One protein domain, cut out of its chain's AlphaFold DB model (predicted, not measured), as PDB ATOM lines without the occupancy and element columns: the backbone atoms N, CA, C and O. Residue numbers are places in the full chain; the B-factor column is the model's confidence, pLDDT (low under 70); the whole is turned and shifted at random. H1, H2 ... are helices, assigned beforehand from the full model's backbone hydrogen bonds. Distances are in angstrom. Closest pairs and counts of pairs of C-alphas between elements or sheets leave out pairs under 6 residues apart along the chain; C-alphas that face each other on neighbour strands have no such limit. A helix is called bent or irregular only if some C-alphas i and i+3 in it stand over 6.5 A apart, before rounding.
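What this domain is: This is residues 2 to 59 and 116 to 147 of the 174 residues of an uncharacterized protein of Aggregicoccus sp. 17bor-14 (UniProt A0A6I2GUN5). Look for a compact, crossed stack of helices: the long H2 runs through the middle, with H4 crossing it closely on one side and the long arm H5a passing crosswise over its other side. H1 lies beside H5a, the bent helix H5 folds back at its kink as a V whose second arm H5b covers H3, and H3 follows H2 on the same level. The printed part has 90 residues with five named helices, H1 to H5 in chain order, and no named strand, and its class is all helix. The whole is compact, with a radius of gyration of the C-alphas of 12.3 A, and rounded, its C-alphas spanning 33 by 24 by 21 A.

How they stand to each other: Start at H1, residues 3 to 11, and go on to H2, residues 15 to 32. The two touch, H2 with residues 15 to 22 alone, and the closest C-alphas, of Ile 4 and Ala 18, are 5.6 A apart; they run opposite ways at a steep tilt of 60 degrees. Next comes H3, residues 35 to 44, close to H2 but not clearly touching it, with the C-alphas of Gln 30 and Phe 38 closest at 6.2 A. Then look at H4, residues 47 to 58, which touches residues 19 to 27 of H2 alone, about perpendicular at 77 degrees; there the closest C-alphas, of Gly 23 and Met 52, are 3.8 A apart. Beyond the cut, H5, residues 117 to 146, was assigned as one helix by its hydrogen bonds but is bent, with C-alphas 134 and 137 9.2 A apart; its arms are H5a, residues 117 to 134, and H5b, residues 137 to 146, at a steep tilt of 52 degrees. H5a touches H1 at a shallow tilt of 30 degrees, opposite ways, with the C-alphas of Leu 3 and Phe 130 closest at 6.5 A. H5a is close to H2 but not clearly touching it, the closest C-alphas being those of Ser 22 and Ala 127 at 7.5 A. H5b touches H3 and runs opposite ways to it at 37 degrees, only just a steep tilt; the closest C-alphas, of Ala 37 and Leu 143, are 6.0 A apart. H1 and H3 are apart, and so are H4 and H5b. Across the helices that touch, the packing is mostly crossed, few pairs being at a shallow tilt. In H1, H2, H3 and H4 every O i to N i+4 pair is within hydrogen-bond range, against 12 of 14 in H5a and 5 of 6 in H5b.

Where its parts are: Find C-alpha 3 at (57.120, -16.866, 7.316), where H1 begins; it covers 11.5 A to C-alpha 11. H2 begins at C-alpha 15, (56.061, -20.712, -2.031), and runs 25.9 A to C-alpha 32. H3 measures 14.3 A and H4 16.3 A. H5a runs 25.8 A from C-alpha 117, and H5b runs 14.5 A to C-alpha 146 at (39.604, -15.094, 21.025).

The domain as a whole: The two C-alphas farthest apart are those of Gly 12 and Gly 36, at 34.0 A. Residues 60 to 115 are not printed, and across this cut C-alphas 59 and 116 are 16.6 A apart. The links from H1 to H2, H2 to H3 and H3 to H4 are tight, while H4 to H5 is the link across the cut. The mean pLDDT of the printed part is 83.6, and residues 57 to 59 are under 70.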
ATOM      1  N   ASP A   2      60.358 -13.635   7.747       86.38
ATOM      2  CA  ASP A   2      59.651 -14.102   6.550       86.38
ATOM      3  C   ASP A   2      59.094 -15.508   6.794       86.38
ATOM      4  O   ASP A   2      59.844 -16.478   6.900       86.38
ATOM      5  N   LEU A   3      57.777 -15.605   6.972       87.06
ATOM      6  CA  LEU A   3      57.120 -16.866   7.316       87.06
ATOM      7  C   LEU A   3      57.115 -17.837   6.130       87.06
ATOM      8  O   LEU A   3      57.394 -19.020   6.299       87.06
ATOM      9  N   ILE A   4      56.860 -17.326   4.924       88.69
ATOM     10  CA  ILE A   4      56.807 -18.130   3.700       88.69
ATOM     11  C   ILE A   4      58.166 -18.770   3.420       88.69
ATOM     12  O   ILE A   4      58.231 -19.977   3.221       88.69
ATOM     13  N   GLY A   5      59.252 -18.005   3.484       88.38
ATOM     14  CA  GLY A   5      60.614 -18.491   3.302       88.38
ATOM     15  C   GLY A   5      61.016 -19.539   4.334       88.38
ATOM     16  O   GLY A   5      61.683 -20.507   3.989       88.38
ATOM     17  N   GLN A   6      60.563 -19.422   5.584       88.56
ATOM     18  CA  GLN A   6      60.815 -20.471   6.577       88.56
ATOM     19  C   GLN A   6      60.018 -21.742   6.296       88.56
ATOM     20  O   GLN A   6      60.561 -22.835   6.434       88.56
ATOM     21  N   LEU A   7      58.768 -21.626   5.849       85.69
ATOM     22  CA  LEU A   7      57.973 -22.783   5.440       85.69
ATOM     23  C   LEU A   7      58.587 -23.481   4.218       85.69
ATOM     24  O   LEU A   7      58.678 -24.706   4.195       85.69
ATOM     25  N   THR A   8      59.057 -22.731   3.222       87.50
ATOM     26  CA  THR A   8      59.683 -23.316   2.028       87.50
ATOM     27  C   THR A   8      61.035 -23.951   2.361       87.50
ATOM     28  O   THR A   8      61.313 -25.060   1.911       87.50
ATOM     29  N   GLN A   9      61.856 -23.312   3.203       88.00
ATOM     30  CA  GLN A   9      63.176 -23.821   3.592       88.00
ATOM     31  C   GLN A   9      63.113 -24.997   4.572       88.00
ATOM     32  O   GLN A   9      63.873 -25.950   4.426       88.00
ATOM     33  N   GLN A  10      62.241 -24.945   5.581       85.38
ATOM     34  CA  GLN A  10      62.186 -25.971   6.630       85.38
ATOM     35  C   GLN A  10      61.309 -27.164   6.258       85.38
ATOM     36  O   GLN A  10      61.543 -28.268   6.752       85.38
ATOM     37  N   LEU A  11      60.279 -26.944   5.440       81.94
ATOM     38  CA  LEU A  11      59.287 -27.967   5.109       81.94
ATOM     39  C   LEU A  11      59.343 -28.373   3.633       81.94
ATOM     40  O   LEU A  11      58.598 -29.257   3.227       81.94
ATOM     41  N   GLY A  12      60.203 -27.739   2.826       83.81
ATOM     42  CA  GLY A  12      60.298 -28.009   1.390       83.81
ATOM     43  C   GLY A  12      59.040 -27.608   0.617       83.81
ATOM     44  O   GLY A  12      58.811 -28.103  -0.484       83.81
ATOM     45  N   LEU A  13      58.191 -26.753   1.196       83.50
ATOM     46  CA  LEU A  13      56.939 -26.346   0.570       83.50
ATOM     47  C   LEU A  13      57.202 -25.424  -0.617       83.50
ATOM     48  O   LEU A  13      58.104 -24.588  -0.588       83.50
ATOM     49  N   ALA A  14      56.363 -25.529  -1.646       86.38
ATOM     50  CA  ALA A  14      56.324 -24.518  -2.689       86.38
ATOM     51  C   ALA A  14      55.882 -23.171  -2.084       86.38
ATOM     52  O   ALA A  14      55.012 -23.155  -1.205       86.38
ATOM     53  N   PRO A  15      56.426 -22.032  -2.550       84.12
ATOM     54  CA  PRO A  15      56.061 -20.712  -2.031       84.12
ATOM     55  C   PRO A  15      54.558 -20.437  -2.159       84.12
ATOM     56  O   PRO A  15      53.951 -19.897  -1.238       84.12
ATOM     57  N   ASP A  16      53.943 -20.891  -3.250       84.12
ATOM     58  CA  ASP A  16      52.498 -20.829  -3.479       84.12
ATOM     59  C   ASP A  16      51.696 -21.600  -2.415       84.12
ATOM     60  O   ASP A  16      50.770 -21.063  -1.805       84.12
ATOM     61  N   THR A  17      52.104 -22.837  -2.123       83.38
ATOM     62  CA  THR A  17      51.491 -23.680  -1.088       83.38
ATOM     63  C   THR A  17      51.660 -23.086   0.304       83.38
ATOM     64  O   THR A  17      50.714 -23.069   1.089       83.38
ATOM     65  N   ALA A  18      52.848 -22.571   0.623       86.88
ATOM     66  CA  ALA A  18      53.115 -21.926   1.901       86.88
ATOM     67  C   ALA A  18      52.225 -20.689   2.102       86.88
ATOM     68  O   ALA A  18      51.701 -20.484   3.199       86.88
ATOM     69  N   GLN A  19      51.988 -19.899   1.048       88.06
ATOM     70  CA  GLN A  19      51.072 -18.754   1.090       88.06
ATOM     71  C   GLN A  19      49.621 -19.196   1.284       88.06
ATOM     72  O   GLN A  19      48.939 -18.652   2.152       88.06
ATOM     73  N   ALA A  20      49.161 -20.205   0.542       84.31
ATOM     74  CA  ALA A  20      47.809 -20.745   0.681       84.31
ATOM     75  C   ALA A  20      47.562 -21.351   2.076       84.31
ATOM     76  O   ALA A  20      46.540 -21.071   2.708       84.31
ATOM     77  N   ALA A  21      48.515 -22.123   2.607       83.25
ATOM     78  CA  ALA A  21      48.432 -22.710   3.944       83.25
ATOM     79  C   ALA A  21      48.382 -21.623   5.029       83.25
ATOM     80  O   ALA A  21      47.531 -21.662   5.920       83.25
ATOM     81  N   SER A  22      49.242 -20.609   4.909       87.94
ATOM     82  CA  SER A  22      49.280 -19.472   5.834       87.94
ATOM     83  C   SER A  22      47.991 -18.660   5.769       87.94
ATOM     84  O   SER A  22      47.389 -18.382   6.800       87.94
ATOM     85  N   GLY A  23      47.508 -18.335   4.570       88.62
ATOM     86  CA  GLY A  23      46.250 -17.618   4.375       88.62
ATOM     87  C   GLY A  23      45.028 -18.377   4.894       88.62
ATOM     88  O   GLY A  23      44.108 -17.757   5.423       88.62
ATOM     89  N   SER A  24      45.033 -19.710   4.825       84.50
ATOM     90  CA  SER A  24      43.972 -20.548   5.404       84.50
ATOM     91  C   SER A  24      43.971 -20.451   6.931       84.50
ATOM     92  O   SER A  24      42.923 -20.244   7.545       84.50
ATOM     93  N   LEU A  25      45.155 -20.511   7.550       84.19
ATOM     94  CA  LEU A  25      45.310 -20.307   8.989       84.19
ATOM     95  C   LEU A  25      44.872 -18.896   9.404       84.19
ATOM     96  O   LEU A  25      44.103 -18.748  10.350       84.19
ATOM     97  N   PHE A  26      45.291 -17.861   8.672       87.94
ATOM     98  CA  PHE A  26      44.881 -16.483   8.950       87.94
ATOM     99  C   PHE A  26      43.385 -16.248   8.729       87.94
ATOM    100  O   PHE A  26      42.794 -15.461   9.460       87.94
ATOM    101  N   SER A  27      42.744 -16.976   7.814       86.38
ATOM    102  CA  SER A  27      41.286 -16.937   7.640       86.38
ATOM    103  C   SER A  27      40.551 -17.552   8.835       86.38
ATOM    104  O   SER A  27      39.496 -17.057   9.226       86.38
ATOM    105  N   LEU A  28      41.091 -18.613   9.443       80.81
ATOM    106  CA  LEU A  28      40.552 -19.178  10.689       80.81
ATOM    107  C   LEU A  28      40.756 -18.223  11.864       80.81
ATOM    108  O   LEU A  28      39.850 -18.023  12.670       80.81
ATOM    109  N   ILE A  29      41.931 -17.596  11.926       85.31
ATOM    110  CA  ILE A  29      42.218 -16.541  12.890       85.31
ATOM    111  C   ILE A  29      41.215 -15.401  12.716       85.31
ATOM    112  O   ILE A  29      40.623 -14.999  13.698       85.31
ATOM    113  N   GLN A  30      40.959 -14.912  11.505       85.88
ATOM    114  CA  GLN A  30      39.987 -13.841  11.262       85.88
ATOM    115  C   GLN A  30      38.577 -14.197  11.760       85.88
ATOM    116  O   GLN A  30      37.864 -13.326  12.249       85.88
ATOM    117  N   GLN A  31      38.173 -15.463  11.636       83.88
ATOM    118  CA  GLN A  31      36.849 -15.935  12.057       83.88
ATOM    119  C   GLN A  31      36.679 -16.001  13.580       83.88
ATOM    120  O   GLN A  31      35.560 -15.864  14.068       83.88
ATOM    121  N   HIS A  32      37.762 -16.229  14.325       81.00
ATOM    122  CA  HIS A  32      37.712 -16.440  15.776       81.00
ATOM    123  C   HIS A  32      38.393 -15.333  16.592       81.00
ATOM    124  O   HIS A  32      38.074 -15.139  17.761       81.00
ATOM    125  N   ALA A  33      39.331 -14.596  16.011       82.44
ATOM    126  CA  ALA A  33      40.009 -13.499  16.674       82.44
ATOM    127  C   ALA A  33      39.056 -12.306  16.834       82.44
ATOM    128  O   ALA A  33      38.240 -12.030  15.950       82.44
ATOM    129  N   PRO A  34      39.185 -11.540  17.928       82.81
ATOM    130  CA  PRO A  34      38.443 -10.300  18.073       82.81
ATOM    131  C   PRO A  34      38.836  -9.337  16.947       82.81
ATOM    132  O   PRO A  34      40.024  -9.165  16.659       82.81
ATOM    133  N   ALA A  35      37.840  -8.684  16.337       76.25
ATOM    134  CA  ALA A  35      38.017  -7.816  15.167       76.25
ATOM    135  C   ALA A  35      39.181  -6.818  15.342       76.25
ATOM    136  O   ALA A  35      40.058  -6.714  14.485       76.25
ATOM    137  N   GLY A  36      39.279  -6.192  16.522       83.69
ATOM    138  CA  GLY A  36      40.364  -5.264  16.852       83.69
ATOM    139  C   GLY A  36      41.769  -5.870  16.747       83.69
ATOM    140  O   GLY A  36      42.662  -5.234  16.192       83.69
ATOM    141  N   ALA A  37      41.972  -7.108  17.206       85.12
ATOM    142  CA  ALA A  37      43.283  -7.755  17.170       85.12
ATOM    143  C   ALA A  37      43.683  -8.166  15.745       85.12
ATOM    144  O   ALA A  37      44.844  -8.040  15.356       85.12
ATOM    145  N   PHE A  38      42.716  -8.600  14.930       87.50
ATOM    146  CA  PHE A  38      42.973  -8.919  13.527       87.50
ATOM    147  C   PHE A  38      43.246  -7.665  12.682       87.50
ATOM    148  O   PHE A  38      44.126  -7.674  11.824       87.50
ATOM    149  N   GLN A  39      42.566  -6.550  12.954       89.19
ATOM    150  CA  GLN A  39      42.862  -5.270  12.299       89.19
ATOM    151  C   GLN A  39      44.250  -4.735  12.664       89.19
ATOM    152  O   GLN A  39      44.949  -4.221  11.791       89.19
ATOM    153  N   GLN A  40      44.696  -4.918  13.909       88.81
ATOM    154  CA  GLN A  40      46.082  -4.631  14.284       88.81
ATOM    155  C   GLN A  40      47.070  -5.529  13.523       88.81
ATOM    156  O   GLN A  40      48.111  -5.045  13.079       88.81
ATOM    157  N   LEU A  41      46.736  -6.813  13.323       88.44
ATOM    158  CA  LEU A  41      47.570  -7.735  12.545       88.44
ATOM    159  C   LEU A  41      47.693  -7.268  11.095       88.44
ATOM    160  O   LEU A  41      48.801  -7.218  10.575       88.44
ATOM    161  N   LEU A  42      46.582  -6.892  10.460       89.69
ATOM    162  CA  LEU A  42      46.582  -6.370   9.091       89.69
ATOM    163  C   LEU A  42      47.356  -5.053   8.970       89.69
ATOM    164  O   LEU A  42      48.029  -4.837   7.966       89.69
ATOM    165  N   GLY A  43      47.306  -4.196   9.995       90.50
ATOM    166  CA  GLY A  43      48.115  -2.978  10.053       90.50
ATOM    167  C   GLY A  43      49.618  -3.257  10.166       90.50
ATOM    168  O   GLY A  43      50.418  -2.561   9.547       90.50
ATOM    169  N   ALA A  44      50.012  -4.286  10.921       90.00
ATOM    170  CA  ALA A  44      51.415  -4.667  11.110       90.00
ATOM    171  C   ALA A  44      51.970  -5.581   9.993       90.00
ATOM    172  O   ALA A  44      53.184  -5.641   9.760       90.00
ATOM    173  N   ALA A  45      51.098  -6.328   9.323       89.06
ATOM    174  CA  ALA A  45      51.433  -7.333   8.322       89.06
ATOM    175  C   ALA A  45      50.427  -7.304   7.153       89.06
ATOM    176  O   ALA A  45      49.606  -8.218   7.019       89.06
ATOM    177  N   PRO A  46      50.479  -6.277   6.285       87.94
ATOM    178  CA  PRO A  46      49.602  -6.184   5.115       87.94
ATOM    179  C   PRO A  46      49.771  -7.368   4.148       87.94
ATOM    180  O   PRO A  46      48.832  -7.719   3.432       87.94
ATOM    181  N   GLU A  47      50.924  -8.044   4.161       88.50
ATOM    182  CA  GLU A  47      51.180  -9.267   3.392       88.50
ATOM    183  C   GLU A  47      50.198 -10.412   3.709       88.50
ATOM    184  O   GLU A  47      49.889 -11.221   2.830       88.50
ATOM    185  N   VAL A  48      49.628 -10.438   4.921       89.31
ATOM    186  CA  VAL A  48      48.633 -11.438   5.341       89.31
ATOM    187  C   VAL A  48      47.371 -11.359   4.480       89.31
ATOM    188  O   VAL A  48      46.800 -12.395   4.133       89.31
ATOM    189  N   ALA A  49      46.962 -10.156   4.064       87.62
ATOM    190  CA  ALA A  49      45.815  -9.973   3.174       87.62
ATOM    191  C   ALA A  49      46.036 -10.649   1.811       87.62
ATOM    192  O   ALA A  49      45.141 -11.323   1.294       87.62
ATOM    193  N   GLY A  50      47.252 -10.537   1.265       88.19
ATOM    194  CA  GLY A  50      47.634 -11.199   0.019       88.19
ATOM    195  C   GLY A  50      47.605 -12.724   0.137       88.19
ATOM    196  O   GLY A  50      47.103 -13.406  -0.757       88.19
ATOM    197  N   TRP A  51      48.074 -13.270   1.262       89.69
ATOM    198  CA  TRP A  51      48.051 -14.714   1.511       89.69
ATOM    199  C   TRP A  51      46.636 -15.259   1.679       89.69
ATOM    200  O   TRP A  51      46.331 -16.322   1.147       89.69
ATOM    201  N   MET A  52      45.747 -14.542   2.370       85.88
ATOM    202  CA  MET A  52      44.341 -14.948   2.496       85.88
ATOM    203  C   MET A  52      43.623 -14.945   1.148       85.88
ATOM    204  O   MET A  52      42.903 -15.891   0.839       85.88
ATOM    205  N   SER A  53      43.865 -13.931   0.313       85.31
ATOM    206  CA  SER A  53      43.322 -13.894  -1.048       85.31
ATOM    207  C   SER A  53      43.838 -15.070  -1.889       85.31
ATOM    208  O   SER A  53      43.054 -15.752  -2.550       85.31
ATOM    209  N   ARG A  54      45.136 -15.392  -1.782       82.12
ATOM    210  CA  ARG A  54      45.730 -16.597  -2.386       82.12
ATOM    211  C   ARG A  54      45.105 -17.878  -1.853       82.12
ATOM    212  O   ARG A  54      44.825 -18.756  -2.649       82.12
ATOM    213  N   ALA A  55      44.859 -18.002  -0.552       80.06
ATOM    214  CA  ALA A  55      44.224 -19.183   0.031       80.06
ATOM    215  C   ALA A  55      42.800 -19.395  -0.504       80.06
ATOM    216  O   ALA A  55      42.429 -20.517  -0.840       80.06
ATOM    217  N   GLN A  56      42.030 -18.315  -0.660       70.56
ATOM    218  CA  GLN A  56      40.699 -18.356  -1.269       70.56
ATOM    219  C   GLN A  56      40.758 -18.724  -2.762       70.56
ATOM    220  O   GLN A  56      39.924 -19.492  -3.235       70.56
ATOM    221  N   GLY A  57      41.767 -18.235  -3.492       60.53
ATOM    222  CA  GLY A  57      41.994 -18.579  -4.900       60.53
ATOM    223  C   GLY A  57      42.575 -19.980  -5.122       60.53
ATOM    224  O   GLY A  57      42.247 -20.633  -6.105       60.53
ATOM    225  N   ALA A  58      43.398 -20.474  -4.198       56.16
ATOM    226  CA  ALA A  58      44.040 -21.786  -4.255       56.16
ATOM    227  C   ALA A  58      43.132 -22.906  -3.705       56.16
ATOM    228  O   ALA A  58      43.332 -24.076  -4.024       56.16
ATOM    229  N   GLY A  59      42.112 -22.551  -2.912       46.75
ATOM    230  CA  GLY A  59      41.009 -23.427  -2.500       46.75
ATOM    231  C   GLY A  59      39.926 -23.612  -3.570       46.75
ATOM    232  O   GLY A  59      39.105 -24.524  -3.459       46.75
ATOM    233  N   SER A 116      51.579 -32.354   4.767       78.75
ATOM    234  CA  SER A 116      51.336 -33.422   5.744       78.75
ATOM    235  C   SER A 116      50.915 -32.875   7.119       78.75
ATOM    236  O   SER A 116      51.286 -31.752   7.481       78.75
ATOM    237  N   PRO A 117      50.209 -33.672   7.943       73.12
ATOM    238  CA  PRO A 117      49.843 -33.303   9.312       73.12
ATOM    239  C   PRO A 117      51.041 -32.871  10.166       73.12
ATOM    240  O   PRO A 117      50.936 -31.896  10.910       73.12
ATOM    241  N   GLU A 118      52.205 -33.521  10.024       77.81
ATOM    242  CA  GLU A 118      53.403 -33.123  10.775       77.81
ATOM    243  C   GLU A 118      53.922 -31.743  10.350       77.81
ATOM    244  O   GLU A 118      54.434 -30.987  11.178       77.81
ATOM    245  N   MET A 119      53.768 -31.375   9.073       79.88
ATOM    246  CA  MET A 119      54.115 -30.037   8.593       79.88
ATOM    247  C   MET A 119      53.139 -28.995   9.135       79.88
ATOM    248  O   MET A 119      53.578 -27.941   9.582       79.88
ATOM    249  N   ALA A 120      51.837 -29.298   9.169       75.62
ATOM    250  CA  ALA A 120      50.822 -28.425   9.764       75.62
ATOM    251  C   ALA A 120      51.125 -28.124  11.244       75.62
ATOM    252  O   ALA A 120      51.050 -26.972  11.679       75.62
ATOM    253  N   MET A 121      51.560 -29.142  11.997       76.12
ATOM    254  CA  MET A 121      52.000 -28.988  13.388       76.12
ATOM    255  C   MET A 121      53.250 -28.108  13.530       76.12
ATOM    256  O   MET A 121      53.398 -27.435  14.546       76.12
ATOM    257  N   LYS A 122      54.125 -28.063  12.517       81.50
ATOM    258  CA  LYS A 122      55.294 -27.165  12.463       81.50
ATOM    259  C   LYS A 122      54.958 -25.754  11.965       81.50
ATOM    260  O   LYS A 122      55.602 -24.795  12.382       81.50
ATOM    261  N   VAL A 123      53.937 -25.605  11.119       81.44
ATOM    262  CA  VAL A 123      53.451 -24.305  10.619       81.44
ATOM    263  C   VAL A 123      52.872 -23.472  11.758       81.44
ATOM    264  O   VAL A 123      53.082 -22.264  11.810       81.44
ATOM    265  N   LEU A 124      52.168 -24.110  12.695       82.12
ATOM    266  CA  LEU A 124      51.484 -23.421  13.786       82.12
ATOM    267  C   LEU A 124      52.428 -22.596  14.693       82.12
ATOM    268  O   LEU A 124      52.172 -21.401  14.862       82.12
ATOM    269  N   PRO A 125      53.531 -23.146  15.243       83.19
ATOM    270  CA  PRO A 125      54.475 -22.357  16.029       83.19
ATOM    271  C   PRO A 125      55.197 -21.286  15.196       83.19
ATOM    272  O   PRO A 125      55.461 -20.211  15.726       83.19
ATOM    273  N   LEU A 126      55.459 -21.513  13.901       86.62
ATOM    274  CA  LEU A 126      56.033 -20.497  13.001       86.62
ATOM    275  C   LEU A 126      55.073 -19.320  12.779       86.62
ATOM    276  O   LEU A 126      55.477 -18.160  12.851       86.62
ATOM    277  N   ALA A 127      53.789 -19.610  12.568       83.69
ATOM    278  CA  ALA A 127      52.739 -18.605  12.454       83.69
ATOM    279  C   ALA A 127      52.552 -17.820  13.751       83.69
ATOM    280  O   ALA A 127      52.448 -16.595  13.709       83.69
ATOM    281  N   LEU A 128      52.591 -18.495  14.902       84.81
ATOM    282  CA  LEU A 128      52.580 -17.826  16.200       84.81
ATOM    283  C   LEU A 128      53.804 -16.925  16.384       84.81
ATOM    284  O   LEU A 128      53.640 -15.798  16.839       84.81
ATOM    285  N   GLN A 129      55.004 -17.364  15.997       86.44
ATOM    286  CA  GLN A 129      56.211 -16.530  16.059       86.44
ATOM    287  C   GLN A 129      56.125 -15.317  15.128       86.44
ATOM    288  O   GLN A 129      56.511 -14.216  15.516       86.44
ATOM    289  N   PHE A 130      55.577 -15.482  13.924       89.31
ATOM    290  CA  PHE A 130      55.341 -14.367  13.011       89.31
ATOM    291  C   PHE A 130      54.357 -13.357  13.606       89.31
ATOM    292  O   PHE A 130      54.650 -12.163  13.643       89.31
ATOM    293  N   VAL A 131      53.225 -13.831  14.134       87.56
ATOM    294  CA  VAL A 131      52.235 -12.991  14.819       87.56
ATOM    295  C   VAL A 131      52.875 -12.277  16.009       87.56
ATOM    296  O   VAL A 131      52.761 -11.060  16.100       87.56
ATOM    297  N   GLN A 132      53.634 -12.973  16.857       87.94
ATOM    298  CA  GLN A 132      54.375 -12.366  17.969       87.94
ATOM    299  C   GLN A 132      55.380 -11.315  17.496       87.94
ATOM    300  O   GLN A 132      55.493 -10.259  18.111       87.94
ATOM    301  N   SER A 133      56.070 -11.556  16.381       90.94
ATOM    302  CA  SER A 133      57.012 -10.601  15.793       90.94
ATOM    303  C   SER A 133      56.326  -9.353  15.225       90.94
ATOM    304  O   SER A 133      56.990  -8.323  15.113       90.94
ATOM    305  N   LYS A 134      55.050  -9.434  14.829       88.75
ATOM    306  CA  LYS A 134      54.294  -8.333  14.206       88.75
ATOM    307  C   LYS A 134      53.438  -7.556  15.201       88.75
ATOM    308  O   LYS A 134      53.413  -6.333  15.174       88.75
ATOM    309  N   LEU A 135      52.742  -8.275  16.074       85.94
ATOM    310  CA  LEU A 135      51.785  -7.751  17.047       85.94
ATOM    311  C   LEU A 135      52.354  -7.624  18.465       85.94
ATOM    312  O   LEU A 135      51.707  -7.055  19.347       85.94
ATOM    313  N   GLY A 136      53.535  -8.188  18.712       86.75
ATOM    314  CA  GLY A 136      54.093  -8.294  20.050       86.75
ATOM    315  C   GLY A 136      53.326  -9.281  20.946       86.75
ATOM    316  O   GLY A 136      52.322  -9.886  20.547       86.75
ATOM    317  N   PRO A 137      53.782  -9.449  22.196       83.31
ATOM    318  CA  PRO A 137      53.166 -10.368  23.153       83.31
ATOM    319  C   PRO A 137      51.718  -9.983  23.492       83.31
ATOM    320  O   PRO A 137      50.875 -10.864  23.635       83.31
ATOM    321  N   GLN A 138      51.404  -8.683  23.548       83.12
ATOM    322  CA  GLN A 138      50.055  -8.204  23.864       83.12
ATOM    323  C   GLN A 138      49.052  -8.503  22.746       83.12
ATOM    324  O   GLN A 138      48.004  -9.085  23.013       83.12
ATOM    325  N   GLY A 139      49.362  -8.175  21.486       83.19
ATOM    326  CA  GLY A 139      48.445  -8.476  20.383       83.19
ATOM    327  C   GLY A 139      48.300  -9.982  20.140       83.19
ATOM    328  O   GLY A 139      47.214 -10.454  19.812       83.19
ATOM    329  N   THR A 140      49.348 -10.767  20.413       83.88
ATOM    330  CA  THR A 140      49.256 -12.237  20.381       83.88
ATOM    331  C   THR A 140      48.331 -12.771  21.474       83.88
ATOM    332  O   THR A 140      47.497 -13.626  21.191       83.88
ATOM    333  N   GLN A 141      48.418 -12.256  22.705       82.88
ATOM    334  CA  GLN A 141      47.496 -12.633  23.784       82.88
ATOM    335  C   GLN A 141      46.041 -12.297  23.444       82.88
ATOM    336  O   GLN A 141      45.161 -13.106  23.730       82.88
ATOM    337  N   GLN A 142      45.793 -11.161  22.785       83.88
ATOM    338  CA  GLN A 142      44.457 -10.780  22.313       83.88
ATOM    339  C   GLN A 142      43.932 -11.703  21.200       83.88
ATOM    340  O   GLN A 142      42.739 -11.982  21.131       83.88
ATOM    341  N   LEU A 143      44.810 -12.210  20.327       82.44
ATOM    342  CA  LEU A 143      44.429 -13.239  19.355       82.44
ATOM    343  C   LEU A 143      44.080 -14.561  20.046       82.44
ATOM    344  O   LEU A 143      43.067 -15.182  19.733       82.44
ATOM    345  N   VAL A 144      44.938 -15.006  20.967       81.88
ATOM    346  CA  VAL A 144      44.800 -16.299  21.652       81.88
ATOM    347  C   VAL A 144      43.571 -16.317  22.563       81.88
ATOM    348  O   VAL A 144      42.897 -17.342  22.647       81.88
ATOM    349  N   SER A 145      43.229 -15.194  23.200       82.06
ATOM    350  CA  SER A 145      42.022 -15.076  24.027       82.06
ATOM    351  C   SER A 145      40.728 -15.233  23.220       82.06
ATOM    352  O   SER A 145      39.743 -15.727  23.763       82.06
ATOM    353  N   GLY A 146      40.737 -14.885  21.930       77.31
ATOM    354  CA  GLY A 146      39.604 -15.094  21.025       77.31
ATOM    355  C   GLY A 146      39.485 -16.508  20.462       77.31
ATOM    356  O   GLY A 146      38.419 -16.896  19.995       77.31
ATOM    357  N   MET A 147      40.556 -17.305  20.498       80.06
ATOM    358  CA  MET A 147      40.590 -18.603  19.826       80.06
ATOM    359  C   MET A 147      40.372 -19.771  20.799       80.06
ATOM    360  O   MET A 147      41.337 -20.234  21.416       80.06
TER     361      MET A 147